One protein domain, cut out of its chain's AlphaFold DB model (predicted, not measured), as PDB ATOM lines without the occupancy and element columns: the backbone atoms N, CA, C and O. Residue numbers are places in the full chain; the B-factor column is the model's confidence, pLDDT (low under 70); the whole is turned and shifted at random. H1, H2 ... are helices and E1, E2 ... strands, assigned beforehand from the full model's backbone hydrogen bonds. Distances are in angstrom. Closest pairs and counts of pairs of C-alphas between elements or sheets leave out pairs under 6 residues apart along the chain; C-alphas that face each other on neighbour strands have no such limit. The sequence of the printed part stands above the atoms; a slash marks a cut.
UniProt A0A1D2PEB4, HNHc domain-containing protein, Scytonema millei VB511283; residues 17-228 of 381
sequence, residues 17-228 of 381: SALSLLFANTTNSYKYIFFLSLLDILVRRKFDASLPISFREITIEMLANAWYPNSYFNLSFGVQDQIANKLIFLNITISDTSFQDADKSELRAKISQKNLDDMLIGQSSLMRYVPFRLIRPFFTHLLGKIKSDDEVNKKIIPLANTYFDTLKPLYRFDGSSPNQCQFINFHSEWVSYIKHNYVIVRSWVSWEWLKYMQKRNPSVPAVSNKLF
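AT A GLANCE: This is residues 17 to 228 of the 381 residues of the protein "HNHc domain-containing protein" of Scytonema millei VB511283 (UniProt A0A1D2PEB4). Helix H2 stands in the middle of a compact body, with H3 running from beside it toward one end, where H4, H5 and H6 are grouped, and with H8, H9, H10 and the small hairpin of E1 and E2 toward the other end, while the short H7 packs on residues 55 to 59 of H3 nearer the middle. The long helix H12 runs beside H2, opposite ways, and H13 after it folds back to H3. The printed part has 212 residues with thirteen named helices and two named strands, in the order H1 to H10, E1, E2, H11 to H13; the sheet, E1 - E2, is antiparallel and the class is mostly helix. The radius of gyration of the C-alphas is 16.8 A, and the spans are 48 by 37 by 33 A.

HOW THE PARTS SIT: H1, residues 17 to 20, touches H9, residues 136 to 143; their closest C-alphas, Ala 18 and Pro 137, are 4.9 A apart. H2, residues 30 to 44, touches residues 58 to 66 of H3, residues 55 to 72, closest at C-alphas Ser 37 and Glu 61, 5.4 A, only just about perpendicular at 71 degrees. H3, the hub, has a kink of 39 degrees near residue 66. Its residues 63 to 71 touch H4, residues 83 to 90 (closest C-alphas Asn 70 and Ala 84, 6.5 A). H5, residues 96 to 100, touches no helix. H3 also touches H6, residues 105 to 112, and H7, residues 117 to 120. H8, residues 130 to 134, touches H2 and H10, residues 149 to 162. H10 is closest to E1, residues 171 to 173, at C-alphas Ala 160 and Arg 172, 5.1 A. E1 and E2, residues 183 to 186, form a hairpin, with N 172 and O 185 within hydrogen-bond range at 2.9 A. H11, residues 188 to 196, is close to H2 but not clearly touching. Residues 202 to 209 of H12, residues 198 to 216, touch H2, closest at C-alphas Tyr 32 and Trp 209, 5.7 A, at a shallow tilt of 30 degrees, opposite ways. H13, residues 223 to 227, touches H12 and H3. Every O i to N i+4 pair is within range in H2, H4, H6, H8, H11, H12 and H13, against 12 of 14 in H3, 2 of 4 in H9, 8 of 10 in H10 and 0 of 1 in H5, which has 1 of 2 O i to N i+3 pairs; H1 and H7 are too short.

IN THESE COORDINATES: H1 begins at C-alpha 17 (111.167, -14.362, 25.221). From first to last C-alpha H2 measures 20.7 A, H3 25.0 A, H10 20.5 A and H12 26.8 A. H13 ends at C-alpha 227 (97.829, -30.231, 8.683).

THE WHOLE: The two C-alphas farthest apart, Thr 97 and Lys 145, are 51.9 A apart. The printed part has no cut and no long link. Mean pLDDT of the printed part is 91.9; residues 95 to 101 and 147 are under 70.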
ATOM      1  N   SER A  17     112.090 -15.418  25.640       95.06
ATOM      2  CA  SER A  17     111.167 -14.362  25.221       95.06
ATOM      3  C   SER A  17     111.314 -14.071  23.726       95.06
ATOM      4  O   SER A  17     110.312 -14.068  23.009       95.06
ATOM      5  N   ALA A  18     112.541 -13.933  23.215       96.12
ATOM      6  CA  ALA A  18     112.802 -13.817  21.780       96.12
ATOM      7  C   ALA A  18     112.329 -15.052  20.995       96.12
ATOM      8  O   ALA A  18     111.722 -14.896  19.930       96.12
ATOM      9  N   LEU A  19     112.526 -16.265  21.529       97.25
ATOM     10  CA  LEU A  19     111.989 -17.491  20.927       97.25
ATOM     11  C   LEU A  19     110.452 -17.451  20.827       97.25
ATOM     12  O   LEU A  19     109.886 -17.791  19.794       97.25
ATOM     13  N   SER A  20     109.747 -16.970  21.848       95.94
ATOM     14  CA  SER A  20     108.279 -16.865  21.793       95.94
ATOM     15  C   SER A  20     107.772 -15.903  20.699       95.94
ATOM     16  O   SER A  20     106.637 -16.019  20.236       95.94
ATOM     17  N   LEU A  21     108.627 -14.986  20.227       95.81
ATOM     18  CA  LEU A  21     108.300 -13.946  19.252       95.81
ATOM     19  C   LEU A  21     108.664 -14.308  17.801       95.81
ATOM     20  O   LEU A  21     108.460 -13.473  16.912       95.81
ATOM     21  N   LEU A  22     109.154 -15.527  17.514       96.75
ATOM     22  CA  LEU A  22     109.535 -15.936  16.145       96.75
ATOM     23  C   LEU A  22     108.416 -15.653  15.121       96.75
ATOM     24  O   LEU A  22     108.682 -15.176  14.007       96.75
ATOM     25  N   PHE A  23     107.162 -15.887  15.517       96.00
ATOM     26  CA  PHE A  23     105.974 -15.774  14.664       96.00
ATOM     27  C   PHE A  23     105.140 -14.506  14.896       96.00
ATOM     28  O   PHE A  23     104.079 -14.366  14.299       96.00
ATOM     29  N   ALA A  24     105.623 -13.539  15.688       90.19
ATOM     30  CA  ALA A  24     104.870 -12.314  15.995       90.19
ATOM     31  C   ALA A  24     104.482 -11.502  14.740       90.19
ATOM     32  O   ALA A  24     103.460 -10.827  14.718       90.19
ATOM     33  N   ASN A  25     105.294 -11.588  13.680       85.38
ATOM     34  CA  ASN A  25     105.027 -10.971  12.382       85.38
ATOM     35  C   ASN A  25     105.219 -12.001  11.262       85.38
ATOM     36  O   ASN A  25     106.360 -12.374  10.948       85.38
ATOM     37  N   THR A  26     104.110 -12.436  10.656       89.94
ATOM     38  CA  THR A  26     104.087 -13.390   9.534       89.94
ATOM     39  C   THR A  26     103.089 -12.969   8.463       89.94
ATOM     40  O   THR A  26     101.910 -12.774   8.753       89.94
ATOM     41  N   THR A  27     103.548 -12.884   7.217       87.38
ATOM     42  CA  THR A  27     102.700 -12.672   6.032       87.38
ATOM     43  C   THR A  27     102.418 -13.982   5.291       87.38
ATOM     44  O   THR A  27     101.307 -14.179   4.798       87.38
ATOM     45  N   ASN A  28     103.395 -14.891   5.270       94.44
ATOM     46  CA  ASN A  28     103.353 -16.202   4.623       94.44
ATOM     47  C   ASN A  28     103.700 -17.334   5.611       94.44
ATOM     48  O   ASN A  28     104.002 -17.084   6.782       94.44
ATOM     49  N   SER A  29     103.670 -18.580   5.133       96.75
ATOM     50  CA  SER A  29     103.900 -19.774   5.952       96.75
ATOM     51  C   SER A  29     105.357 -20.007   6.364       96.75
ATOM     52  O   SER A  29     105.633 -20.856   7.215       96.75
ATOM     53  N   TYR A  30     106.308 -19.274   5.778       96.88
ATOM     54  CA  TYR A  30     107.689 -19.748   5.688       96.88
ATOM     55  C   TYR A  30     108.334 -19.895   7.056       96.88
ATOM     56  O   TYR A  30     109.015 -20.884   7.282       96.88
ATOM     57  N   LYS A  31     108.102 -18.960   7.986       97.75
ATOM     58  CA  LYS A  31     108.678 -19.050   9.335       97.75
ATOM     59  C   LYS A  31     108.219 -20.307  10.074       97.75
ATOM     60  O   LYS A  31     109.053 -20.971  10.682       97.75
ATOM     61  N   TYR A  32     106.925 -20.625  10.005       98.12
ATOM     62  CA  TYR A  32     106.350 -21.792  10.673       98.12
ATOM     63  C   TYR A  32     106.970 -23.073  10.125       98.12
ATOM     64  O   TYR A  32     107.542 -23.858  10.877       98.12
ATOM     65  N   ILE A  33     106.933 -23.237   8.801       97.75
ATOM     66  CA  ILE A  33     107.435 -24.437   8.127       97.75
ATOM     67  C   ILE A  33     108.953 -24.549   8.277       97.75
ATOM     68  O   ILE A  33     109.457 -25.642   8.512       97.75
ATOM     69  N   PHE A  34     109.687 -23.438   8.202       98.50
ATOM     70  CA  PHE A  34     111.131 -23.419   8.418       98.50
ATOM     71  C   PHE A  34     111.473 -23.903   9.823       98.50
ATOM     72  O   PHE A  34     112.248 -24.840   9.959       98.50
ATOM     73  N   PHE A  35     110.871 -23.327  10.869       98.62
ATOM     74  CA  PHE A  35     111.178 -23.737  12.239       98.62
ATOM     75  C   PHE A  35     110.745 -25.182  12.519       98.62
ATOM     76  O   PHE A  35     111.533 -25.934  13.084       98.62
ATOM     77  N   LEU A  36     109.563 -25.610  12.048       97.69
ATOM     78  CA  LEU A  36     109.141 -27.021  12.093       97.69
ATOM     79  C   LEU A  36     110.179 -27.942  11.439       97.69
ATOM     80  O   LEU A  36     110.520 -28.977  12.002       97.69
ATOM     81  N   SER A  37     110.719 -27.535  10.291       98.00
ATOM     82  CA  SER A  37     111.728 -28.297   9.554       98.00
ATOM     83  C   SER A  37     113.052 -28.389  10.305       98.00
ATOM     84  O   SER A  37     113.672 -29.446  10.316       98.00
ATOM     85  N   LEU A  38     113.471 -27.323  10.994       98.56
ATOM     86  CA  LEU A  38     114.646 -27.390  11.865       98.56
ATOM     87  C   LEU A  38     114.447 -28.391  13.006       98.56
ATOM     88  O   LEU A  38     115.358 -29.157  13.300       98.56
ATOM     89  N   LEU A  39     113.266 -28.398  13.634       98.19
ATOM     90  CA  LEU A  39     112.949 -29.358  14.693       98.19
ATOM     91  C   LEU A  39     112.990 -30.800  14.168       98.19
ATOM     92  O   LEU A  39     113.610 -31.652  14.801       98.19
ATOM     93  N   ASP A  40     112.388 -31.057  13.005       96.81
ATOM     94  CA  ASP A  40     112.388 -32.382  12.374       96.81
ATOM     95  C   ASP A  40     113.824 -32.836  12.041       96.81
ATOM     96  O   ASP A  40     114.209 -33.966  12.351       96.81
ATOM     97  N   ILE A  41     114.657 -31.947  11.483       97.75
ATOM     98  CA  ILE A  41     116.075 -32.225  11.197       97.75
ATOM     99  C   ILE A  41     116.846 -32.534  12.486       97.75
ATOM    100  O   ILE A  41     117.589 -33.515  12.528       97.75
ATOM    101  N   LEU A  42     116.666 -31.737  13.546       98.00
ATOM    102  CA  LEU A  42     117.329 -31.966  14.832       98.00
ATOM    103  C   LEU A  42     116.949 -33.329  15.419       98.00
ATOM    104  O   LEU A  42     117.837 -34.065  15.839       98.00
ATOM    105  N   VAL A  43     115.669 -33.706  15.394       96.94
ATOM    106  CA  VAL A  43     115.218 -35.030  15.859       96.94
ATOM    107  C   VAL A  43     115.872 -36.148  15.052       96.94
ATOM    108  O   VAL A  43     116.436 -37.069  15.646       96.94
ATOM    109  N   ARG A  44     115.872 -36.055  13.714       95.69
ATOM    110  CA  ARG A  44     116.512 -37.059  12.844       95.69
ATOM    111  C   ARG A  44     118.011 -37.185  13.108       95.69
ATOM    112  O   ARG A  44     118.546 -38.290  13.102       95.69
ATOM    113  N   ARG A  45     118.679 -36.069  13.405       95.88
ATOM    114  CA  ARG A  45     120.097 -36.014  13.797       95.88
ATOM    115  C   ARG A  45     120.334 -36.343  15.277       95.88
ATOM    116  O   ARG A  45     121.439 -36.152  15.769       95.88
ATOM    117  N   LYS A  46     119.323 -36.821  16.015       97.19
ATOM    118  CA  LYS A  46     119.399 -37.133  17.458       97.19
ATOM    119  C   LYS A  46     119.894 -35.956  18.313       97.19
ATOM    120  O   LYS A  46     120.535 -36.154  19.346       97.19
ATOM    121  N   PHE A  47     119.548 -34.739  17.897       97.50
ATOM    122  CA  PHE A  47     119.973 -33.467  18.479       97.50
ATOM    123  C   PHE A  47     121.497 -33.258  18.465       97.50
ATOM    124  O   PHE A  47     122.030 -32.561  19.326       97.50
ATOM    125  N   ASP A  48     122.204 -33.847  17.497       94.38
ATOM    126  CA  ASP A  48     123.603 -33.522  17.233       94.38
ATOM    127  C   ASP A  48     123.707 -32.193  16.465       94.38
ATOM    128  O   ASP A  48     123.192 -32.047  15.352       94.38
ATOM    129  N   ALA A  49     124.369 -31.220  17.089       88.94
ATOM    130  CA  ALA A  49     124.593 -29.878  16.560       88.94
ATOM    131  C   ALA A  49     126.050 -29.622  16.145       88.94
ATOM    132  O   ALA A  49     126.405 -28.482  15.846       88.94
ATOM    133  N   SER A  50     126.899 -30.654  16.137       91.00
ATOM    134  CA  SER A  50     128.299 -30.535  15.714       91.00
ATOM    135  C   SER A  50     128.424 -30.164  14.236       91.00
ATOM    136  O   SER A  50     129.323 -29.413  13.853       91.00
ATOM    137  N   LEU A  51     127.498 -30.657  13.409       94.31
ATOM    138  CA  LEU A  51     127.475 -30.407  11.977       94.31
ATOM    139  C   LEU A  51     126.486 -29.295  11.610       94.31
ATOM    140  O   LEU A  51     125.340 -29.309  12.076       94.31
ATOM    141  N   PRO A  52     126.871 -28.384  10.700       97.25
ATOM    142  CA  PRO A  52     125.952 -27.393  10.163       97.25
ATOM    143  C   PRO A  52     124.756 -28.044   9.450       97.25
ATOM    144  O   PRO A  52     124.813 -29.187   8.974       97.25
ATOM    145  N   ILE A  53     123.654 -27.303   9.359       98.00
ATOM    146  CA  ILE A  53     122.482 -27.686   8.566       98.00
ATOM    147  C   ILE A  53     122.494 -26.847   7.294       98.00
ATOM    148  O   ILE A  53     122.510 -25.617   7.352       98.00
ATOM    149  N   SER A  54     122.492 -27.513   6.141       97.19
ATOM    150  CA  SER A  54     122.510 -26.815   4.855       97.19
ATOM    151  C   SER A  54     121.143 -26.225   4.520       97.19
ATOM    152  O   SER A  54     120.098 -26.810   4.805       97.19
ATOM    153  N   PHE A  55     121.141 -25.100   3.814       96.50
ATOM    154  CA  PHE A  55     119.951 -24.524   3.195       96.50
ATOM    155  C   PHE A  55     119.233 -25.527   2.288       96.50
ATOM    156  O   PHE A  55     118.007 -25.573   2.287       96.50
ATOM    157  N   ARG A  56     119.978 -26.394   1.589       96.56
ATOM    158  CA  ARG A  56     119.399 -27.471   0.776       96.56
ATOM    159  C   ARG A  56     118.586 -28.455   1.612       96.56
ATOM    160  O   ARG A  56     117.457 -28.770   1.246       96.56
ATOM    161  N   GLU A  57     119.135 -28.922   2.725       97.06
ATOM    162  CA  GLU A  57     118.444 -29.841   3.632       97.06
ATOM    163  C   GLU A  57     117.193 -29.201   4.237       97.06
ATOM    164  O   GLU A  57     116.137 -29.831   4.261       97.06
ATOM    165  N   ILE A  58     117.281 -27.930   4.644       97.94
ATOM    166  CA  ILE A  58     116.127 -27.188   5.165       97.94
ATOM    167  C   ILE A  58     115.053 -27.047   4.089       97.94
ATOM    168  O   ILE A  58     113.888 -27.311   4.362       97.94
ATOM    169  N   THR A  59     115.418 -26.682   2.858       97.31
ATOM    170  CA  THR A  59     114.474 -26.588   1.737       97.31
ATOM    171  C   THR A  59     113.771 -27.917   1.470       97.31
ATOM    172  O   THR A  59     112.553 -27.922   1.305       97.31
ATOM    173  N   ILE A  60     114.499 -29.039   1.468       97.06
ATOM    174  CA  ILE A  60     113.907 -30.373   1.285       97.06
ATOM    175  C   ILE A  60     112.898 -30.671   2.398       97.06
ATOM    176  O   ILE A  60     111.776 -31.088   2.111       97.06
ATOM    177  N   GLU A  61     113.264 -30.427   3.656       97.31
ATOM    178  CA  GLU A  61     112.379 -30.689   4.791       97.31
ATOM    179  C   GLU A  61     111.162 -29.745   4.801       97.31
ATOM    180  O   GLU A  61     110.049 -30.187   5.082       97.31
ATOM    181  N   MET A  62     111.326 -28.477   4.403       97.44
ATOM    182  CA  MET A  62     110.215 -27.531   4.260       97.44
ATOM    183  C   MET A  62     109.205 -27.994   3.213       97.44
ATOM    184  O   MET A  62     108.000 -27.951   3.454       97.44
ATOM    185  N   LEU A  63     109.688 -28.444   2.053       96.19
ATOM    186  CA  LEU A  63     108.835 -28.968   0.989       96.19
ATOM    187  C   LEU A  63     108.142 -30.260   1.432       96.19
ATOM    188  O   LEU A  63     106.947 -30.412   1.199       96.19
ATOM    189  N   ALA A  64     108.848 -31.147   2.141       94.88
ATOM    190  CA  ALA A  64     108.259 -32.368   2.687       94.88
ATOM    191  C   ALA A  64     107.158 -32.068   3.721       94.88
ATOM    192  O   ALA A  64     106.090 -32.674   3.683       94.88
ATOM    193  N   ASN A  65     107.381 -31.089   4.604       94.81
ATOM    194  CA  ASN A  65     106.392 -30.619   5.579       94.81
ATOM    195  C   ASN A  65     105.166 -29.958   4.936       94.81
ATOM    196  O   ASN A  65     104.076 -29.989   5.507       94.81
ATOM    197  N   ALA A  66     105.331 -29.362   3.758       95.31
ATOM    198  CA  ALA A  66     104.254 -28.695   3.041       95.31
ATOM    199  C   ALA A  66     103.460 -29.615   2.101       95.31
ATOM    200  O   ALA A  66     102.314 -29.296   1.780       95.31
ATOM    201  N   TRP A  67     104.050 -30.732   1.661       94.50
ATOM    202  CA  TRP A  67     103.491 -31.570   0.597       94.50
ATOM    203  C   TRP A  67     102.128 -32.164   0.960       94.50
ATOM    204  O   TRP A  67     101.180 -31.958   0.215       94.50
ATOM    205  N   TYR A  68     101.976 -32.838   2.109       91.56
ATOM    206  CA  TYR A  68     100.670 -33.406   2.481       91.56
ATOM    207  C   TYR A  68      99.593 -32.322   2.638       91.56
ATOM    208  O   TYR A  68      98.577 -32.410   1.944       91.56
ATOM    209  N   PRO A  69      99.793 -31.271   3.465       94.44
ATOM    210  CA  PRO A  69      98.802 -30.209   3.613       94.44
ATOM    211  C   PRO A  69      98.364 -29.601   2.277       94.44
ATOM    212  O   PRO A  69      97.172 -29.403   2.069       94.44
ATOM    213  N   ASN A  70      99.299 -29.317   1.366       94.88
ATOM    214  CA  ASN A  70      98.985 -28.636   0.114       94.88
ATOM    215  C   ASN A  70      98.592 -29.586  -1.026       94.88
ATOM    216  O   ASN A  70      97.534 -29.406  -1.612       94.88
ATOM    217  N   SER A  71      99.428 -30.570  -1.351       91.94
ATOM    218  CA  SER A  71      99.278 -31.422  -2.538       91.94
ATOM    219  C   SER A  71      98.321 -32.597  -2.332       91.94
ATOM    220  O   SER A  71      97.723 -33.050  -3.301       91.94
ATOM    221  N   TYR A  72      98.162 -33.089  -1.097       90.56
ATOM    222  CA  TYR A  72      97.245 -34.195  -0.794       90.56
ATOM    223  C   TYR A  72      95.885 -33.710  -0.279       90.56
ATOM    224  O   TYR A  72      94.831 -34.163  -0.720       90.56
ATOM    225  N   PHE A  73      95.906 -32.777   0.674       93.88
ATOM    226  CA  PHE A  73      94.703 -32.274   1.343       93.88
ATOM    227  C   PHE A  73      94.164 -30.969   0.757       93.88
ATOM    228  O   PHE A  73      93.154 -30.463   1.253       93.88
ATOM    229  N   ASN A  74      94.815 -30.420  -0.274       94.75
ATOM    230  CA  ASN A  74      94.407 -29.192  -0.953       94.75
ATOM    231  C   ASN A  74      94.237 -27.987  -0.002       94.75
ATOM    232  O   ASN A  74      93.308 -27.191  -0.140       94.75
ATOM    233  N   LEU A  75      95.084 -27.847   1.026       96.75
ATOM    234  CA  LEU A  75      95.092 -26.646   1.866       96.75
ATOM    235  C   LEU A  75      95.804 -25.491   1.155       96.75
ATOM    236  O   LEU A  75      96.903 -25.632   0.608       96.75
ATOM    237  N   SER A  76      95.205 -24.306   1.251       96.44
ATOM    238  CA  SER A  76      95.795 -23.052   0.798       96.44
ATOM    239  C   SER A  76      96.744 -22.488   1.847       96.44
ATOM    240  O   SER A  76      96.392 -22.344   3.019       96.44
ATOM    241  N   PHE A  77      97.952 -22.109   1.432       96.69
ATOM    242  CA  PHE A  77      98.911 -21.426   2.309       96.69
ATOM    243  C   PHE A  77      98.756 -19.897   2.221       96.69
ATOM    244  O   PHE A  77      99.453 -19.157   2.916       96.69
ATOM    245  N   GLY A  78      97.796 -19.412   1.423       94.81
ATOM    246  CA  GLY A  78      97.554 -18.002   1.125       94.81
ATOM    247  C   GLY A  78      98.160 -17.558  -0.210       94.81
ATOM    248  O   GLY A  78      99.176 -18.073  -0.651       94.81
ATOM    249  N   VAL A  79      97.550 -16.550  -0.837       91.38
ATOM    250  CA  VAL A  79      97.858 -16.125  -2.222       91.38
ATOM    251  C   VAL A  79      99.275 -15.581  -2.444       91.38
ATOM    252  O   VAL A  79      99.769 -15.587  -3.564       91.38
ATOM    253  N   GLN A  80      99.932 -15.085  -1.393       92.12
ATOM    254  CA  GLN A  80     101.311 -14.584  -1.472       92.12
ATOM    255  C   GLN A  80     102.350 -15.697  -1.278       92.12
ATOM    256  O   GLN A  80     103.534 -15.493  -1.548       92.12
ATOM    257  N   ASP A  81     101.927 -16.857  -0.781       94.88
ATOM    258  CA  ASP A  81     102.803 -17.979  -0.481       94.88
ATOM    259  C   ASP A  81     103.211 -18.709  -1.767       94.88
ATOM    260  O   ASP A  81     102.366 -19.004  -2.607       94.88
ATOM    261  N   GLN A  82     104.506 -18.991  -1.942       94.69
ATOM    262  CA  GLN A  82     105.023 -19.639  -3.156       94.69
ATOM    263  C   GLN A  82     105.392 -21.110  -2.949       94.69
ATOM    264  O   GLN A  82     105.872 -21.741  -3.890       94.69
ATOM    265  N   ILE A  83     105.195 -21.682  -1.754       94.81
ATOM    266  CA  ILE A  83     105.505 -23.101  -1.528       94.81
ATOM    267  C   ILE A  83     104.603 -23.990  -2.388       94.81
ATOM    268  O   ILE A  83     105.107 -24.920  -3.007       94.81
ATOM    269  N   ALA A  84     103.315 -23.663  -2.520       92.44
ATOM    270  CA  ALA A  84     102.394 -24.413  -3.380       92.44
ATOM    271  C   ALA A  84     102.867 -24.445  -4.848       92.44
ATOM    272  O   ALA A  84     102.993 -25.513  -5.439       92.44
ATOM    273  N   ASN A  85     103.242 -23.287  -5.407       92.88
ATOM    274  CA  ASN A  85     103.769 -23.190  -6.775       92.88
ATOM    275  C   ASN A  85     105.044 -24.026  -6.962       92.88
ATOM    276  O   ASN A  85     105.234 -24.664  -7.996       92.88
ATOM    277  N   LYS A  86     105.905 -24.059  -5.941       93.88
ATOM    278  CA  LYS A  86     107.112 -24.892  -5.932       93.88
ATOM    279  C   LYS A  86     106.777 -26.382  -5.914       93.88
ATOM    280  O   LYS A  86     107.375 -27.131  -6.676       93.88
ATOM    281  N   LEU A  87     105.819 -26.815  -5.099       93.50
ATOM    282  CA  LEU A  87     105.384 -28.215  -5.055       93.50
ATOM    283  C   LEU A  87     104.774 -28.666  -6.389       93.50
ATOM    284  O   LEU A  87     105.121 -29.744  -6.874       93.50
ATOM    285  N   ILE A  88     103.950 -27.817  -7.014       91.25
ATOM    286  CA  ILE A  88     103.388 -28.059  -8.352       91.25
ATOM    287  C   ILE A  88     104.512 -28.236  -9.380       91.25
ATOM    288  O   ILE A  88     104.510 -29.213 -10.123       91.25
ATOM    289  N   PHE A  89     105.504 -27.340  -9.385       91.12
ATOM    290  CA  PHE A  89     106.651 -27.428 -10.294       91.12
ATOM    291  C   PHE A  89     107.450 -28.730 -10.126       91.12
ATOM    292  O   PHE A  89     107.879 -29.326 -11.112       91.12
ATOM    293  N   LEU A  90     107.631 -29.207  -8.889       90.62
ATOM    294  CA  LEU A  90     108.340 -30.465  -8.637       90.62
ATOM    295  C   LEU A  90     107.572 -31.687  -9.150       90.62
ATOM    296  O   LEU A  90     108.205 -32.713  -9.428       90.62
ATOM    297  N   ASN A  91     106.244 -31.573  -9.271       89.12
ATOM    298  CA  ASN A  91     105.332 -32.612  -9.737       89.12
ATOM    299  C   ASN A  91     105.656 -33.973  -9.096       89.12
ATOM    300  O   ASN A  91     106.093 -34.923  -9.754       89.12
ATOM    301  N   ILE A  92     105.576 -34.012  -7.765       86.94
ATOM    302  CA  ILE A  92     105.868 -35.208  -6.974       86.94
ATOM    303  C   ILE A  92     104.567 -35.953  -6.732       86.94
ATOM    304  O   ILE A  92     103.672 -35.437  -6.066       86.94
ATOM    305  N   THR A  93     104.510 -37.187  -7.218       79.31
ATOM    306  CA  THR A  93     103.418 -38.118  -6.939       79.31
ATOM    307  C   THR A  93     103.877 -39.152  -5.915       79.31
ATOM    308  O   THR A  93     104.963 -39.739  -6.022       79.31
ATOM    309  N   ILE A  94     103.038 -39.386  -4.914       75.50
ATOM    310  CA  ILE A  94     103.219 -40.457  -3.938       75.50
ATOM    311  C   ILE A  94     101.959 -41.326  -3.957       75.50
ATOM    312  O   ILE A  94     100.862 -40.808  -4.152       75.50
ATOM    313  N   SER A  95     102.117 -42.641  -3.812       66.94
ATOM    314  CA  SER A  95     100.990 -43.572  -3.735       66.94
ATOM    315  C   SER A  95     100.185 -43.348  -2.449       66.94
ATOM    316  O   SER A  95     100.745 -42.953  -1.427       66.94
ATOM    317  N   ASP A  96      98.883 -43.645  -2.447       61.75
ATOM    318  CA  ASP A  96      98.042 -43.534  -1.239       61.75
ATOM    319  C   ASP A  96      98.516 -44.449  -0.088       61.75
ATOM    320  O   ASP A  96      98.258 -44.177   1.083       61.75
ATOM    321  N   THR A  97      99.289 -45.498  -0.385       55.38
ATOM    322  CA  THR A  97      99.938 -46.357   0.620       55.38
ATOM    323  C   THR A  97     101.042 -45.650   1.421       55.38
ATOM    324  O   THR A  97     101.495 -46.170   2.437       55.38
ATOM    325  N   SER A  98     101.460 -44.451   1.003       53.97
ATOM    326  CA  SER A  98     102.559 -43.686   1.609       53.97
ATOM    327  C   SER A  98     102.266 -43.057   2.961       53.97
ATOM    328  O   SER A  98     103.197 -42.591   3.609       53.97
ATOM    329  N   PHE A  99     101.022 -43.093   3.448       60.28
ATOM    330  CA  PHE A  99     100.771 -42.741   4.849       60.28
ATOM    331  C   PHE A  99     101.574 -43.623   5.812       60.28
ATOM    332  O   PHE A  99     101.778 -43.208   6.936       60.28
ATOM    333  N   GLN A 100     102.078 -44.785   5.373       61.44
ATOM    334  CA  GLN A 100     102.971 -45.647   6.153       61.44
ATOM    335  C   GLN A 100     104.396 -45.076   6.337       61.44
ATOM    336  O   GLN A 100     105.136 -45.564   7.190       61.44
ATOM    337  N   ASP A 101     104.790 -44.041   5.585       68.12
ATOM    338  CA  ASP A 101     106.077 -43.350   5.725       68.12
ATOM    339  C   ASP A 101     105.995 -42.260   6.804       68.12
ATOM    340  O   ASP A 101     105.992 -41.058   6.534       68.12
ATOM    341  N   ALA A 102     105.930 -42.701   8.062       70.19
ATOM    342  CA  ALA A 102     105.817 -41.839   9.240       70.19
ATOM    343  C   ALA A 102     106.900 -40.742   9.326       70.19
ATOM    344  O   ALA A 102     106.670 -39.692   9.930       70.19
ATOM    345  N   ASP A 103     108.075 -40.978   8.735       78.94
ATOM    346  CA  ASP A 103     109.202 -40.044   8.717       78.94
ATOM    347  C   ASP A 103     109.241 -39.186   7.436       78.94
ATOM    348  O   ASP A 103     110.041 -38.265   7.347       78.94
ATOM    349  N   LYS A 104     108.369 -39.400   6.441       87.00
ATOM    350  CA  LYS A 104     108.436 -38.730   5.121       87.00
ATOM    351  C   LYS A 104     109.768 -39.006   4.394       87.00
ATOM    352  O   LYS A 104     110.254 -38.173   3.622       87.00
ATOM    353  N   SER A 105     110.408 -40.137   4.682       88.25
ATOM    354  CA  SER A 105     111.682 -40.561   4.104       88.25
ATOM    355  C   SER A 105     111.627 -40.712   2.576       88.25
ATOM    356  O   SER A 105     112.494 -40.168   1.884       88.25
ATOM    357  N   GLU A 106     110.585 -41.348   2.037       88.75
ATOM    358  CA  GLU A 106     110.345 -41.519   0.601       88.75
ATOM    359  C   GLU A 106     110.106 -40.160  -0.063       88.75
ATOM    360  O   GLU A 106     110.688 -39.847  -1.106       88.75
ATOM    361  N   LEU A 107     109.288 -39.318   0.570       90.12
ATOM    362  CA  LEU A 107     108.988 -37.980   0.075       90.12
ATOM    363  C   LEU A 107     110.253 -37.118  -0.008       90.12
ATOM    364  O   LEU A 107     110.529 -36.520  -1.049       90.12
ATOM    365  N   ARG A 108     111.067 -37.086   1.053       93.50
ATOM    366  CA  ARG A 108     112.345 -36.359   1.039       93.50
ATOM    367  C   ARG A 108     113.294 -36.906  -0.017       93.50
ATOM    368  O   ARG A 108     113.923 -36.107  -0.711       93.50
ATOM    369  N   ALA A 109     113.367 -38.227  -0.189       92.19
ATOM    370  CA  ALA A 109     114.172 -38.840  -1.241       92.19
ATOM    371  C   ALA A 109     113.720 -38.366  -2.633       92.19
ATOM    372  O   ALA A 109     114.544 -37.863  -3.400       92.19
ATOM    373  N   LYS A 110     112.413 -38.399  -2.927       92.88
ATOM    374  CA  LYS A 110     111.850 -37.897  -4.193       92.88
ATOM    375  C   LYS A 110     112.115 -36.407  -4.410       92.88
ATOM    376  O   LYS A 110     112.491 -36.024  -5.513       92.88
ATOM    377  N   ILE A 111     111.966 -35.568  -3.380       94.19
ATOM    378  CA  ILE A 111     112.284 -34.129  -3.466       94.19
ATOM    379  C   ILE A 111     113.774 -33.932  -3.765       94.19
ATOM    380  O   ILE A 111     114.130 -33.124  -4.618       94.19
ATOM    381  N   SER A 112     114.650 -34.680  -3.091       93.44
ATOM    382  CA  SER A 112     116.104 -34.525  -3.216       93.44
ATOM    383  C   SER A 112     116.650 -34.856  -4.610       93.44
ATOM    384  O   SER A 112     117.675 -34.294  -5.000       93.44
ATOM    385  N   GLN A 113     115.948 -35.720  -5.353       93.12
ATOM    386  CA  GLN A 113     116.265 -36.119  -6.728       93.12
ATOM    387  C   GLN A 113     115.842 -35.078  -7.776       93.12
ATOM    388  O   GLN A 113     116.233 -35.181  -8.938       93.12
ATOM    389  N   LYS A 114     115.031 -34.080  -7.403       93.31
ATOM    390  CA  LYS A 114     114.604 -33.004  -8.306       93.31
ATOM    391  C   LYS A 114     115.657 -31.893  -8.374       93.31
ATOM    392  O   LYS A 114     116.472 -31.719  -7.466       93.31
ATOM    393  N   ASN A 115     115.600 -31.096  -9.442       90.25
ATOM    394  CA  ASN A 115     116.344 -29.841  -9.501       90.25
ATOM    395  C   ASN A 115     115.695 -28.826  -8.539       90.25
ATOM    396  O   ASN A 115     114.506 -28.530  -8.655       90.25
ATOM    397  N   LEU A 116     116.480 -28.322  -7.583       90.25
ATOM    398  CA  LEU A 116     116.042 -27.377  -6.553       90.25
ATOM    399  C   LEU A 116     116.701 -25.996  -6.694       90.25
ATOM    400  O   LEU A 116     116.524 -25.164  -5.808       90.25
ATOM    401  N   ASP A 117     117.452 -25.734  -7.766       86.69
ATOM    402  CA  ASP A 117     118.279 -24.528  -7.905       86.69
ATOM    403  C   ASP A 117     117.443 -23.245  -7.787       86.69
ATOM    404  O   ASP A 117     117.762 -22.381  -6.971       86.69
ATOM    405  N   ASP A 118     116.283 -23.182  -8.449       81.31
ATOM    406  CA  ASP A 118     115.324 -22.066  -8.344       81.31
ATOM    407  C   ASP A 118     114.755 -21.866  -6.927       81.31
ATOM    408  O   ASP A 118     114.206 -20.813  -6.586       81.31
ATOM    409  N   MET A 119     114.809 -22.895  -6.081       87.00
ATOM    410  CA  MET A 119     114.331 -22.849  -4.696       87.00
ATOM    411  C   MET A 119     115.435 -22.510  -3.700       87.00
ATOM    412  O   MET A 119     115.120 -22.148  -2.564       87.00
ATOM    413  N   LEU A 120     116.693 -22.592  -4.130       82.31
ATOM    414  CA  LEU A 120     117.878 -22.334  -3.322       82.31
ATOM    415  C   LEU A 120     118.518 -20.987  -3.666       82.31
ATOM    416  O   LEU A 120     118.979 -20.291  -2.763       82.31
ATOM    417  N   ILE A 121     118.472 -20.575  -4.933       75.25
ATOM    418  CA  ILE A 121     119.205 -19.428  -5.473       75.25
ATOM    419  C   ILE A 121     118.230 -18.347  -5.968       75.25
ATOM    420  O   ILE A 121     117.105 -18.617  -6.385       75.25
ATOM    421  N   GLY A 122     118.662 -17.086  -5.909       75.44
ATOM    422  CA  GLY A 122     117.978 -15.976  -6.569       75.44
ATOM    423  C   GLY A 122     116.688 -15.506  -5.888       75.44
ATOM    424  O   GLY A 122     116.436 -15.735  -4.704       75.44
ATOM    425  N   GLN A 123     115.869 -14.774  -6.649       74.06
ATOM    426  CA  GLN A 123     114.679 -14.077  -6.138       74.06
ATOM    427  C   GLN A 123     113.587 -15.032  -5.635       74.06
ATOM    428  O   GLN A 123     112.826 -14.659  -4.740       74.06
ATOM    429  N   SER A 124     113.540 -16.240  -6.197       78.75
ATOM    430  CA  SER A 124     112.599 -17.315  -5.892       78.75
ATOM    431  C   SER A 124     113.051 -18.210  -4.739       78.75
ATOM    432  O   SER A 124     112.272 -19.070  -4.320       78.75
ATOM    433  N   SER A 125     114.264 -18.034  -4.210       88.50
ATOM    434  CA  SER A 125     114.780 -18.866  -3.124       88.50
ATOM    435  C   SER A 125     113.866 -18.831  -1.898       88.50
ATOM    436  O   SER A 125     113.494 -17.760  -1.409       88.50
ATOM    437  N   LEU A 126     113.543 -20.008  -1.351       92.75
ATOM    438  CA  LEU A 126     112.845 -20.096  -0.064       92.75
ATOM    439  C   LEU A 126     113.717 -19.544   1.068       92.75
ATOM    440  O   LEU A 126     113.189 -19.025   2.048       92.75
ATOM    441  N   MET A 127     115.042 -19.596   0.909       93.31
ATOM    442  CA  MET A 127     116.027 -19.162   1.900       93.31
ATOM    443  C   MET A 127     116.332 -17.663   1.837       93.31
ATOM    444  O   MET A 127     117.033 -17.142   2.699       93.31
ATOM    445  N   ARG A 128     115.770 -16.935   0.865       91.44
ATOM    446  CA  ARG A 128     116.049 -15.506   0.653       91.44
ATOM    447  C   ARG A 128     115.823 -14.643   1.897       91.44
ATOM    448  O   ARG A 128     116.547 -13.679   2.128       91.44
ATOM    449  N   TYR A 129     114.790 -14.955   2.677       92.38
ATOM    450  CA  TYR A 129     114.372 -14.131   3.813       92.38
ATOM    451  C   TYR A 129     114.238 -14.904   5.115       92.38
ATOM    452  O   TYR A 129     114.616 -14.392   6.167       92.38
ATOM    453  N   VAL A 130     113.658 -16.104   5.075       94.94
ATOM    454  CA  VAL A 130     113.220 -16.783   6.296       94.94
ATOM    455  C   VAL A 130     114.347 -17.104   7.293       94.94
ATOM    456  O   VAL A 130     114.102 -16.848   8.473       94.94
ATOM    457  N   PRO A 131     115.573 -17.524   6.902       95.75
ATOM    458  CA  PRO A 131     116.626 -17.829   7.876       95.75
ATOM    459  C   PRO A 131     117.033 -16.589   8.682       95.75
ATOM    460  O   PRO A 131     117.235 -16.635   9.888       95.75
ATOM    461  N   PHE A 132     117.081 -15.428   8.031       94.50
ATOM    462  CA  PHE A 132     117.473 -14.178   8.681       94.50
ATOM    463  C   PHE A 132     116.318 -13.587   9.502       94.50
ATOM    464  O   PHE A 132     116.489 -13.119  10.626       94.50
ATOM    465  N   ARG A 133     115.095 -13.618   8.958       93.00
ATOM    466  CA  ARG A 133     113.926 -12.995   9.597       93.00
ATOM    467  C   ARG A 133     113.350 -13.797  10.751       93.00
ATOM    468  O   ARG A 133     112.627 -13.214  11.562       93.00
ATOM    469  N   LEU A 134     113.592 -15.105  10.798       96.50
ATOM    470  CA  LEU A 134     113.136 -15.943  11.900       96.50
ATOM    471  C   LEU A 134     113.795 -15.483  13.202       96.50
ATOM    472  O   LEU A 134     113.083 -15.126  14.130       96.50
ATOM    473  N   ILE A 135     115.127 -15.376  13.226       96.75
ATOM    474  CA  ILE A 135     115.903 -15.020  14.427       96.75
ATOM    475  C   ILE A 135     115.962 -13.515  14.714       96.75
ATOM    476  O   ILE A 135     116.629 -13.088  15.650       96.75
ATOM    477  N   ARG A 136     115.238 -12.686  13.952       94.88
ATOM    478  CA  ARG A 136     115.157 -11.236  14.184       94.88
ATOM    479  C   ARG A 136     114.831 -10.844  15.636       94.88
ATOM    480  O   ARG A 136     115.446  -9.880  16.093       94.88
ATOM    481  N   PRO A 137     113.910 -11.516  16.361       94.88
ATOM    482  CA  PRO A 137     113.551 -11.120  17.722       94.88
ATOM    483  C   PRO A 137     114.745 -10.992  18.677       94.88
ATOM    484  O   PRO A 137     114.768 -10.043  19.458       94.88
ATOM    485  N   PHE A 138     115.769 -11.839  18.519       96.38
ATOM    486  CA  PHE A 138     117.005 -11.840  19.319       96.38
ATOM    487  C   PHE A 138     117.827 -10.549  19.195       96.38
ATOM    488  O   PHE A 138     118.647 -10.237  20.053       96.38
ATOM    489  N   PHE A 139     117.605  -9.767  18.136       95.50
ATOM    490  CA  PHE A 139     118.398  -8.579  17.822       95.50
ATOM    491  C   PHE A 139     117.574  -7.294  17.802       95.50
ATOM    492  O   PHE A 139     118.050  -6.263  17.329       95.50
ATOM    493  N   THR A 140     116.332  -7.320  18.296       90.88
ATOM    494  CA  THR A 140     115.411  -6.172  18.207       90.88
ATOM    495  C   THR A 140     116.026  -4.886  18.778       90.88
ATOM    496  O   THR A 140     115.893  -3.825  18.172       90.88
ATOM    497  N   HIS A 141     116.774  -4.991  19.883       90.31
ATOM    498  CA  HIS A 141     117.454  -3.866  20.532       90.31
ATOM    499  C   HIS A 141     118.669  -3.329  19.744       90.31
ATOM    500  O   HIS A 141     119.013  -2.161  19.889       90.31
ATOM    501  N   LEU A 142     119.280  -4.140  18.870       90.94
ATOM    502  CA  LEU A 142     120.448  -3.765  18.053       90.94
ATOM    503  C   LEU A 142     120.078  -3.274  16.649       90.94
ATOM    504  O   LEU A 142     120.865  -2.596  15.991       90.94
ATOM    505  N   LEU A 143     118.889  -3.625  16.157       87.00
ATOM    506  CA  LEU A 143     118.471  -3.288  14.797       87.00
ATOM    507  C   LEU A 143     118.019  -1.826  14.657       87.00
ATOM    508  O   LEU A 143     118.114  -1.272  13.564       87.00
ATOM    509  N   GLY A 144     117.565  -1.167  15.725       77.19
ATOM    510  CA  GLY A 144     117.034   0.199  15.646       77.19
ATOM    511  C   GLY A 144     115.830   0.325  14.690       77.19
ATOM    512  O   GLY A 144     115.130  -0.648  14.404       77.19
ATOM    513  N   LYS A 145     115.569   1.535  14.171       73.75
ATOM    514  CA  LYS A 145     114.446   1.822  13.249       73.75
ATOM    515  C   LYS A 145     114.803   1.534  11.780       73.75
ATOM    516  O   LYS A 145     114.813   2.447  10.955       73.75
ATOM    517  N   ILE A 146     115.107   0.284  11.438       74.75
ATOM    518  CA  ILE A 146     115.308  -0.116  10.031       74.75
ATOM    519  C   ILE A 146     113.955  -0.256   9.334       74.75
ATOM    520  O   ILE A 146     113.043  -0.891   9.866       74.75
ATOM    521  N   LYS A 147     113.839   0.333   8.139       64.62
ATOM    522  CA  LYS A 147     112.603   0.334   7.341       64.62
ATOM    523  C   LYS A 147     112.588  -0.732   6.243       64.62
ATOM    524  O   LYS A 147     111.508  -1.175   5.871       64.62
ATOM    525  N   SER A 148     113.753  -1.129   5.724       78.62
ATOM    526  CA  SER A 148     113.869  -2.051   4.589       78.62
ATOM    527  C   SER A 148     114.156  -3.488   5.035       78.62
ATOM    528  O   SER A 148     115.008  -3.749   5.883       78.62
ATOM    529  N   ASP A 149     113.453  -4.434   4.421       73.44
ATOM    530  CA  ASP A 149     113.599  -5.865   4.678       73.44
ATOM    531  C   ASP A 149     114.991  -6.410   4.299       73.44
ATOM    532  O   ASP A 149     115.554  -7.246   5.011       73.44
ATOM    533  N   ASP A 150     115.568  -5.921   3.201       78.38
ATOM    534  CA  ASP A 150     116.899  -6.334   2.740       78.38
ATOM    535  C   ASP A 150     118.007  -5.805   3.660       78.38
ATOM    536  O   ASP A 150     119.010  -6.483   3.897       78.38
ATOM    537  N   GLU A 151     117.824  -4.607   4.221       82.38
ATOM    538  CA  GLU A 151     118.735  -4.050   5.222       82.38
ATOM    539  C   GLU A 151     118.710  -4.861   6.517       82.38
ATOM    540  O   GLU A 151     119.767  -5.103   7.102       82.38
ATOM    541  N   VAL A 152     117.529  -5.326   6.946       82.06
ATOM    542  CA  VAL A 152     117.413  -6.223   8.106       82.06
ATOM    543  C   VAL A 152     118.220  -7.495   7.860       82.06
ATOM    544  O   VAL A 152     119.081  -7.821   8.674       82.06
ATOM    545  N   ASN A 153     118.013  -8.179   6.731       83.00
ATOM    546  CA  ASN A 153     118.740  -9.411   6.407       83.00
ATOM    547  C   ASN A 153     120.265  -9.228   6.450       83.00
ATOM    548  O   ASN A 153     120.969 -10.032   7.061       83.00
ATOM    549  N   LYS A 154     120.771  -8.156   5.826       85.44
ATOM    550  CA  LYS A 154     122.210  -7.851   5.785       85.44
ATOM    551  C   LYS A 154     122.805  -7.616   7.172       85.44
ATOM    552  O   LYS A 154     123.971  -7.931   7.369       85.44
ATOM    553  N   LYS A 155     122.033  -7.083   8.125       92.12
ATOM    554  CA  LYS A 155     122.501  -6.871   9.503       92.12
ATOM    555  C   LYS A 155     122.372  -8.104  10.387       92.12
ATOM    556  O   LYS A 155     123.213  -8.293  11.256       92.12
ATOM    557  N   ILE A 156     121.361  -8.948  10.179       94.94
ATOM    558  CA  ILE A 156     121.167 -10.153  11.001       94.94
ATOM    559  C   ILE A 156     122.392 -11.067  10.956       94.94
ATOM    560  O   ILE A 156     122.779 -11.591  11.991       94.94
ATOM    561  N   ILE A 157     123.019 -11.230   9.791       94.69
ATOM    562  CA  ILE A 157     124.172 -12.125   9.623       94.69
ATOM    563  C   ILE A 157     125.361 -11.727  10.519       94.69
ATOM    564  O   ILE A 157     125.739 -12.526  11.377       94.69
ATOM    565  N   PRO A 158     125.940 -10.511  10.403       95.31
ATOM    566  CA  PRO A 158     127.052 -10.111  11.259       95.31
ATOM    567  C   PRO A 158     126.652 -10.047  12.735       95.31
ATOM    568  O   PRO A 158     127.479 -10.374  13.581       95.31
ATOM    569  N   LEU A 159     125.404  -9.690  13.065       96.25
ATOM    570  CA  LEU A 159     124.923  -9.722  14.449       96.25
ATOM    571  C   LEU A 159     124.902 -11.152  15.008       96.25
ATOM    572  O   LEU A 159     125.446 -11.391  16.081       96.25
ATOM    573  N   ALA A 160     124.335 -12.110  14.273       97.44
ATOM    574  CA  ALA A 160     124.263 -13.502  14.704       97.44
ATOM    575  C   ALA A 160     125.643 -14.143  14.852       97.44
ATOM    576  O   ALA A 160     125.855 -14.917  15.780       97.44
ATOM    577  N   ASN A 161     126.586 -13.783  13.980       97.12
ATOM    578  CA  ASN A 161     127.954 -14.288  14.043       97.12
ATOM    579  C   ASN A 161     128.759 -13.632  15.179       97.12
ATOM    580  O   ASN A 161     129.468 -14.332  15.895       97.12
ATOM    581  N   THR A 162     128.636 -12.311  15.371       96.75
ATOM    582  CA  THR A 162     129.393 -11.550  16.389       96.75
ATOM    583  C   THR A 162     128.909 -11.840  17.804       96.75
ATOM    584  O   THR A 162     129.712 -11.975  18.722       96.75
ATOM    585  N   TYR A 163     127.592 -11.936  17.990       96.81
ATOM    586  CA  TYR A 163     126.974 -12.127  19.300       96.81
ATOM    587  C   TYR A 163     126.584 -13.586  19.568       96.81
ATOM    588  O   TYR A 163     125.718 -13.845  20.405       96.81
ATOM    589  N   PHE A 164     127.196 -14.541  18.858       97.50
ATOM    590  CA  PHE A 164     126.825 -15.952  18.954       97.50
ATOM    591  C   PHE A 164     126.982 -16.501  20.374       97.50
ATOM    592  O   PHE A 164     126.062 -17.134  20.868       97.50
ATOM    593  N   ASP A 165     128.091 -16.190  21.044       96.25
ATOM    594  CA  ASP A 165     128.384 -16.718  22.384       96.25
ATOM    595  C   ASP A 165     127.850 -15.818  23.519       96.25
ATOM    596  O   ASP A 165     127.761 -16.243  24.669       96.25
ATOM    597  N   THR A 166     127.482 -14.567  23.210       95.81
ATOM    598  CA  THR A 166     127.042 -13.570  24.203       95.81
ATOM    599  C   THR A 166     125.525 -13.413  24.254       95.81
ATOM    600  O   THR A 166     124.941 -13.570  25.322       95.81
ATOM    601  N   LEU A 167     124.871 -13.132  23.119       95.94
ATOM    602  CA  LEU A 167     123.405 -13.063  23.031       95.94
ATOM    603  C   LEU A 167     122.764 -14.423  22.760       95.94
ATOM    604  O   LEU A 167     121.554 -14.556  22.927       95.94
ATOM    605  N   LYS A 168     123.554 -15.412  22.322       97.38
ATOM    606  CA  LYS A 168     123.105 -16.784  22.062       97.38
ATOM    607  C   LYS A 168     121.836 -16.817  21.204       97.38
ATOM    608  O   LYS A 168     120.800 -17.284  21.665       97.38
ATOM    609  N   PRO A 169     121.852 -16.304  19.959       97.94
ATOM    610  CA  PRO A 169     120.748 -16.525  19.030       97.94
ATOM    611  C   PRO A 169     120.600 -18.021  18.710       97.94
ATOM    612  O   PRO A 169     121.529 -18.802  18.913       97.94
ATOM    613  N   LEU A 170     119.452 -18.430  18.154       98.12
ATOM    614  CA  LEU A 170     119.197 -19.841  17.808       98.12
ATOM    615  C   LEU A 170     120.309 -20.470  16.956       98.12
ATOM    616  O   LEU A 170     120.693 -21.618  17.179       98.12
ATOM    617  N   TYR A 171     120.810 -19.721  15.975       98.44
ATOM    618  CA  TYR A 171     121.875 -20.147  15.081       98.44
ATOM    619  C   TYR A 171     122.638 -18.949  14.505       98.44
ATOM    620  O   TYR A 171     122.151 -17.815  14.524       98.44
ATOM    621  N   ARG A 172     123.820 -19.235  13.958       97.62
ATOM    622  CA  ARG A 172     124.647 -18.323  13.153       97.62
ATOM    623  C   ARG A 172     124.818 -18.842  11.723       97.62
ATOM    624  O   ARG A 172     124.348 -19.938  11.420       97.62
ATOM    625  N   PHE A 173     125.499 -18.082  10.869       97.38
ATOM    626  CA  PHE A 173     125.660 -18.383   9.442       97.38
ATOM    627  C   PHE A 173     127.131 -18.575   9.055       97.38
ATOM    628  O   PHE A 173     128.030 -18.060   9.719       97.38
ATOM    629  N   ASP A 174     127.370 -19.280   7.952       95.25
ATOM    630  CA  ASP A 174     128.697 -19.516   7.365       95.25
ATOM    631  C   ASP A 174     129.211 -18.357   6.489       95.25
ATOM    632  O   ASP A 174     130.407 -18.269   6.220       95.25
ATOM    633  N   GLY A 175     128.326 -17.455   6.056       90.81
ATOM    634  CA  GLY A 175     128.659 -16.321   5.191       90.81
ATOM    635  C   GLY A 175     128.641 -14.958   5.891       90.81
ATOM    636  O   GLY A 175     128.159 -14.809   7.013       90.81
ATOM    637  N   SER A 176     129.125 -13.927   5.185       87.31
ATOM    638  CA  SER A 176     129.062 -12.514   5.614       87.31
ATOM    639  C   SER A 176     127.923 -11.711   4.972       87.31
ATOM    640  O   SER A 176     127.657 -10.575   5.362       87.31
ATOM    641  N   SER A 177     127.238 -12.283   3.981       86.75
ATOM    642  CA  SER A 177     126.107 -11.663   3.286       86.75
ATOM    643  C   SER A 177     125.085 -12.721   2.848       86.75
ATOM    644  O   SER A 177     125.450 -13.895   2.737       86.75
ATOM    645  N   PRO A 178     123.815 -12.352   2.575       86.56
ATOM    646  CA  PRO A 178     122.763 -13.334   2.292       86.56
ATOM    647  C   PRO A 178     123.080 -14.286   1.131       86.56
ATOM    648  O   PRO A 178     122.761 -15.466   1.213       86.56
ATOM    649  N   ASN A 179     123.759 -13.801   0.088       86.00
ATOM    650  CA  ASN A 179     124.102 -14.595  -1.099       86.00
ATOM    651  C   ASN A 179     125.294 -15.546  -0.881       86.00
ATOM    652  O   ASN A 179     125.567 -16.377  -1.739       86.00
ATOM    653  N   GLN A 180     126.024 -15.397   0.227       88.62
ATOM    654  CA  GLN A 180     127.166 -16.242   0.589       88.62
ATOM    655  C   GLN A 180     126.803 -17.304   1.630       88.62
ATOM    656  O   GLN A 180     127.620 -18.172   1.900       88.62
ATOM    657  N   CYS A 181     125.621 -17.216   2.245       91.94
ATOM    658  CA  CYS A 181     125.204 -18.171   3.263       91.94
ATOM    659  C   CYS A 181     124.661 -19.435   2.595       91.94
ATOM    660  O   CYS A 181     123.758 -19.358   1.760       91.94
ATOM    661  N   GLN A 182     125.177 -20.590   2.997       93.94
ATOM    662  CA  GLN A 182     124.676 -21.899   2.580       93.94
ATOM    663  C   GLN A 182     124.281 -22.773   3.768       93.94
ATOM    664  O   GLN A 182     123.589 -23.778   3.584       93.94
ATOM    665  N   PHE A 183     124.687 -22.399   4.978       96.81
ATOM    666  CA  PHE A 183     124.513 -23.199   6.176       96.81
ATOM    667  C   PHE A 183     124.072 -22.351   7.368       96.81
ATOM    668  O   PHE A 183     124.343 -21.153   7.463       96.81
ATOM    669  N   ILE A 184     123.411 -23.016   8.315       97.94
ATOM    670  CA  ILE A 184     123.235 -22.508   9.672       97.94
ATOM    671  C   ILE A 184     123.936 -23.421  10.673       97.94
ATOM    672  O   ILE A 184     123.918 -24.648  10.539       97.94
ATOM    673  N   ASN A 185     124.489 -22.813  11.716       98.12
ATOM    674  CA  ASN A 185     125.113 -23.519  12.827       98.12
ATOM    675  C   ASN A 185     124.315 -23.200  14.085       98.12
ATOM    676  O   ASN A 185     124.308 -22.055  14.540       98.12
ATOM    677  N   PHE A 186     123.623 -24.202  14.622       98.19
ATOM    678  CA  PHE A 186     122.843 -24.053  15.844       98.19
ATOM    679  C   PHE A 186     123.732 -23.778  17.052       98.19
ATOM    680  O   PHE A 186     124.814 -24.347  17.186       98.19
ATOM    681  N   HIS A 187     123.239 -22.947  17.966       98.19
ATOM    682  CA  HIS A 187     123.855 -22.821  19.277       98.19
ATOM    683  C   HIS A 187     123.574 -24.081  20.106       98.19
ATOM    684  O   HIS A 187     122.427 -24.528  20.211       98.19
ATOM    685  N   SER A 188     124.610 -24.653  20.720       97.00
ATOM    686  CA  SER A 188     124.523 -25.923  21.458       97.00
ATOM    687  C   SER A 188     123.552 -25.853  22.641       97.00
ATOM    688  O   SER A 188     122.777 -26.784  22.859       97.00
ATOM    689  N   GLU A 189     123.519 -24.729  23.364       97.62
ATOM    690  CA  GLU A 189     122.559 -24.522  24.460       97.62
ATOM    691  C   GLU A 189     121.105 -24.504  23.972       97.62
ATOM    692  O   GLU A 189     120.243 -25.094  24.620       97.62
ATOM    693  N   TRP A 190     120.821 -23.923  22.798       98.38
ATOM    694  CA  TRP A 190     119.476 -23.968  22.215       98.38
ATOM    695  C   TRP A 190     119.082 -25.381  21.799       98.38
ATOM    696  O   TRP A 190     117.936 -25.777  21.991       98.38
ATOM    697  N   VAL A 191     120.018 -26.170  21.275       98.38
ATOM    698  CA  VAL A 191     119.763 -27.577  20.938       98.38
ATOM    699  C   VAL A 191     119.482 -28.390  22.198       98.38
ATOM    700  O   VAL A 191     118.532 -29.170  22.216       98.38
ATOM    701  N   SER A 192     120.243 -28.159  23.272       98.00
ATOM    702  CA  SER A 192     119.977 -28.753  24.585       98.00
ATOM    703  C   SER A 192     118.589 -28.358  25.093       98.00
ATOM    704  O   SER A 192     117.789 -29.229  25.430       98.00
ATOM    705  N   TYR A 193     118.251 -27.068  25.070       98.44
ATOM    706  CA  TYR A 193     116.934 -26.573  25.466       98.44
ATOM    707  C   TYR A 193     115.799 -27.227  24.668       98.44
ATOM    708  O   TYR A 193     114.836 -27.723  25.256       98.44
ATOM    709  N   ILE A 194     115.923 -27.270  23.336       98.44
ATOM    710  CA  ILE A 194     114.928 -27.879  22.449       98.44
ATOM    711  C   ILE A 194     114.811 -29.376  22.737       98.44
ATOM    712  O   ILE A 194     113.696 -29.874  22.799       98.44
ATOM    713  N   LYS A 195     115.918 -30.096  22.950       98.38
ATOM    714  CA  LYS A 195     115.903 -31.529  23.277       98.38
ATOM    715  C   LYS A 195     115.133 -31.808  24.568       98.38
ATOM    716  O   LYS A 195     114.273 -32.684  24.581       98.38
ATOM    717  N   HIS A 196     115.414 -31.055  25.632       98.00
ATOM    718  CA  HIS A 196     114.754 -31.231  26.931       98.00
ATOM    719  C   HIS A 196     113.269 -30.842  26.892       98.00
ATOM    720  O   HIS A 196     112.455 -31.463  27.568       98.00
ATOM    721  N   ASN A 197     112.903 -29.853  26.071       97.81
ATOM    722  CA  ASN A 197     111.547 -29.302  26.001       97.81
ATOM    723  C   ASN A 197     110.816 -29.649  24.694       97.81
ATOM    724  O   ASN A 197     109.855 -28.969  24.328       97.81
ATOM    725  N   TYR A 198     111.258 -30.689  23.977       97.94
ATOM    726  CA  TYR A 198     110.875 -30.925  22.581       97.94
ATOM    727  C   TYR A 198     109.362 -30.983  22.382       97.94
ATOM    728  O   TYR A 198     108.837 -30.314  21.498       97.94
ATOM    729  N   VAL A 199     108.653 -31.730  23.232       96.88
ATOM    730  CA  VAL A 199     107.192 -31.873  23.138       96.88
ATOM    731  C   VAL A 199     106.497 -30.515  23.258       96.88
ATOM    732  O   VAL A 199     105.592 -30.222  22.477       96.88
ATOM    733  N   ILE A 200     106.942 -29.655  24.178       97.75
ATOM    734  CA  ILE A 200     106.351 -28.329  24.397       97.75
ATOM    735  C   ILE A 200     106.679 -27.394  23.229       97.75
ATOM    736  O   ILE A 200     105.772 -26.784  22.665       97.75
ATOM    737  N   VAL A 201     107.947 -27.331  22.804       98.12
ATOM    738  CA  VAL A 201     108.379 -26.501  21.666       98.12
ATOM    739  C   VAL A 201     107.663 -26.926  20.382       98.12
ATOM    740  O   VAL A 201     107.141 -26.074  19.661       98.12
ATOM    741  N   ARG A 202     107.582 -28.237  20.115       97.12
ATOM    742  CA  ARG A 202     106.892 -28.805  18.950       97.12
ATOM    743  C   ARG A 202     105.398 -28.494  18.975       97.12
ATOM    744  O   ARG A 202     104.847 -28.116  17.941       97.12
ATOM    745  N   SER A 203     104.753 -28.624  20.131       96.31
ATOM    746  CA  SER A 203     103.324 -28.325  20.290       96.31
ATOM    747  C   SER A 203     103.043 -26.838  20.092       96.31
ATOM    748  O   SER A 203     102.097 -26.483  19.394       96.31
ATOM    749  N   TRP A 204     103.906 -25.966  20.623       97.19
ATOM    750  CA  TRP A 204     103.812 -24.519  20.439       97.19
ATOM    751  C   TRP A 204     103.894 -24.121  18.961       97.19
ATOM    752  O   TRP A 204     102.979 -23.472  18.459       97.19
ATOM    753  N   VAL A 205     104.921 -24.559  18.222       97.06
ATOM    754  CA  VAL A 205     105.007 -24.217  16.790       97.06
ATOM    755  C   VAL A 205     103.856 -24.829  15.985       97.06
ATOM    756  O   VAL A 205     103.346 -24.180  15.074       97.06
ATOM    757  N   SER A 206     103.396 -26.034  16.336       96.44
ATOM    758  CA  SER A 206     102.252 -26.675  15.673       96.44
ATOM    759  C   SER A 206     100.962 -25.882  15.897       96.44
ATOM    760  O   SER A 206     100.180 -25.702  14.967       96.44
ATOM    761  N   TRP A 207     100.765 -25.340  17.100       96.94
ATOM    762  CA  TRP A 207      99.637 -24.466  17.421       96.94
ATOM    763  C   TRP A 207      99.682 -23.145  16.648       96.94
ATOM    764  O   TRP A 207      98.689 -22.734  16.047       96.94
ATOM    765  N   GLU A 208     100.841 -22.488  16.615       97.06
ATOM    766  CA  GLU A 208     101.038 -21.252  15.852       97.06
ATOM    767  C   GLU A 208     100.818 -21.477  14.346       97.06
ATOM    768  O   GLU A 208     100.140 -20.688  13.681       97.06
ATOM    769  N   TRP A 209     101.295 -22.611  13.828       97.25
ATOM    770  CA  TRP A 209     101.083 -23.020  12.445       97.25
ATOM    771  C   TRP A 209      99.610 -23.313  12.131       97.25
ATOM    772  O   TRP A 209      99.086 -22.838  11.122       97.25
ATOM    773  N   LEU A 210      98.906 -24.020  13.022       97.56
ATOM    774  CA  LEU A 210      97.477 -24.297  12.882       97.56
ATOM    775  C   LEU A 210      96.651 -23.009  12.831       97.56
ATOM    776  O   LEU A 210      95.818 -22.864  11.937       97.56
ATOM    777  N   LYS A 211      96.921 -22.046  13.722       96.94
ATOM    778  CA  LYS A 211      96.241 -20.738  13.718       96.94
ATOM    779  C   LYS A 211      96.416 -20.013  12.385       96.94
ATOM    780  O   LYS A 211      95.447 -19.483  11.837       96.94
ATOM    781  N   TYR A 212      97.637 -20.001  11.844       97.50
ATOM    782  CA  TYR A 212      97.892 -19.436  10.520       97.50
ATOM    783  C   TYR A 212      97.066 -20.153   9.444       97.50
ATOM    784  O   TYR A 212      96.385 -19.507   8.646       97.50
ATOM    785  N   MET A 213      97.087 -21.486   9.442       97.88
ATOM    786  CA  MET A 213      96.427 -22.293   8.417       97.88
ATOM    787  C   MET A 213      94.904 -22.214   8.465       97.88
ATOM    788  O   MET A 213      94.278 -22.136   7.409       97.88
ATOM    789  N   GLN A 214      94.298 -22.136   9.649       97.31
ATOM    790  CA  GLN A 214      92.858 -21.911   9.796       97.31
ATOM    791  C   GLN A 214      92.444 -20.550   9.228       97.31
ATOM    792  O   GLN A 214      91.450 -20.461   8.512       97.31
ATOM    793  N   LYS A 215      93.245 -19.495   9.446       96.25
ATOM    794  CA  LYS A 215      92.997 -18.175   8.839       96.25
ATOM    795  C   LYS A 215      93.055 -18.214   7.308       96.25
ATOM    796  O   LYS A 215      92.369 -17.434   6.651       96.25
ATOM    797  N   ARG A 216      93.889 -19.084   6.729       96.44
ATOM    798  CA  ARG A 216      93.996 -19.265   5.271       96.44
ATOM    799  C   ARG A 216      92.934 -20.201   4.689       96.44
ATOM    800  O   ARG A 216      92.701 -20.137   3.488       96.44
ATOM    801  N   ASN A 217      92.281 -21.013   5.518       96.69
ATOM    802  CA  ASN A 217      91.315 -22.031   5.104       96.69
ATOM    803  C   ASN A 217      90.041 -21.988   5.976       96.69
ATOM    804  O   ASN A 217      89.692 -23.000   6.586       96.69
ATOM    805  N   PRO A 218      89.334 -20.842   6.069       95.19
ATOM    806  CA  PRO A 218      88.256 -20.649   7.048       95.19
ATOM    807  C   PRO A 218      87.048 -21.571   6.837       95.19
ATOM    808  O   PRO A 218      86.325 -21.852   7.787       95.19
ATOM    809  N   SER A 219      86.829 -22.041   5.609       93.19
ATOM    810  CA  SER A 219      85.696 -22.902   5.250       93.19
ATOM    811  C   SER A 219      86.069 -24.379   5.132       93.19
ATOM    812  O   SER A 219      85.200 -25.193   4.845       93.19
ATOM    813  N   VAL A 220      87.341 -24.746   5.313       93.62
ATOM    814  CA  VAL A 220      87.788 -26.131   5.129       93.62
ATOM    815  C   VAL A 220      87.555 -26.918   6.423       93.62
ATOM    816  O   VAL A 220      88.046 -26.505   7.477       93.62
ATOM    817  N   PRO A 221      86.860 -28.070   6.385       90.69
ATOM    818  CA  PRO A 221      86.662 -28.883   7.579       90.69
ATOM    819  C   PRO A 221      87.981 -29.516   8.031       90.69
ATOM    820  O   PRO A 221      88.860 -29.793   7.212       90.69
ATOM    821  N   ALA A 222      88.101 -29.774   9.336       93.00
ATOM    822  CA  ALA A 222      89.181 -30.571   9.922       93.00
ATOM    823  C   ALA A 222      90.610 -30.141   9.509       93.00
ATOM    824  O   ALA A 222      91.474 -30.980   9.251       93.00
ATOM    825  N   VAL A 223      90.884 -28.828   9.465       96.12
ATOM    826  CA  VAL A 223      92.216 -28.285   9.119       96.12
ATOM    827  C   VAL A 223      93.328 -28.917   9.962       96.12
ATOM    828  O   VAL A 223      94.391 -29.204   9.428       96.12
ATOM    829  N   SER A 224      93.082 -29.193  11.248       95.25
ATOM    830  CA  SER A 224      94.043 -29.874  12.127       95.25
ATOM    831  C   SER A 224      94.475 -31.238  11.587       95.25
ATOM    832  O   SER A 224      95.670 -31.506  11.512       95.25
ATOM    833  N   ASN A 225      93.520 -32.064  11.158       93.44
ATOM    834  CA  ASN A 225      93.765 -33.430  10.692       93.44
ATOM    835  C   ASN A 225      94.468 -33.438   9.329       93.44
ATOM    836  O   ASN A 225      95.238 -34.341   9.028       93.44
ATOM    837  N   LYS A 226      94.228 -32.407   8.512       94.38
ATOM    838  CA  LYS A 226      94.893 -32.199   7.215       94.38
ATOM    839  C   LYS A 226      96.309 -31.647   7.368       94.38
ATOM    840  O   LYS A 226      97.177 -31.908   6.539       94.38
ATOM    841  N   LEU A 227      96.537 -30.852   8.413       93.94
ATOM    842  CA  LEU A 227      97.829 -30.231   8.683       93.94
ATOM    843  C   LEU A 227      98.801 -31.186   9.374       93.94
ATOM    844  O   LEU A 227      99.997 -31.163   9.092       93.94
ATOM    845  N   PHE A 228      98.270 -32.024  10.259       90.56
ATOM    846  CA  PHE A 228      99.004 -33.036  11.006       90.56
ATOM    847  C   PHE A 228      98.359 -34.402  10.744       90.56
ATOM    848  O   PHE A 228      97.689 -34.940  11.629       90.56
TER     849      PHE A 228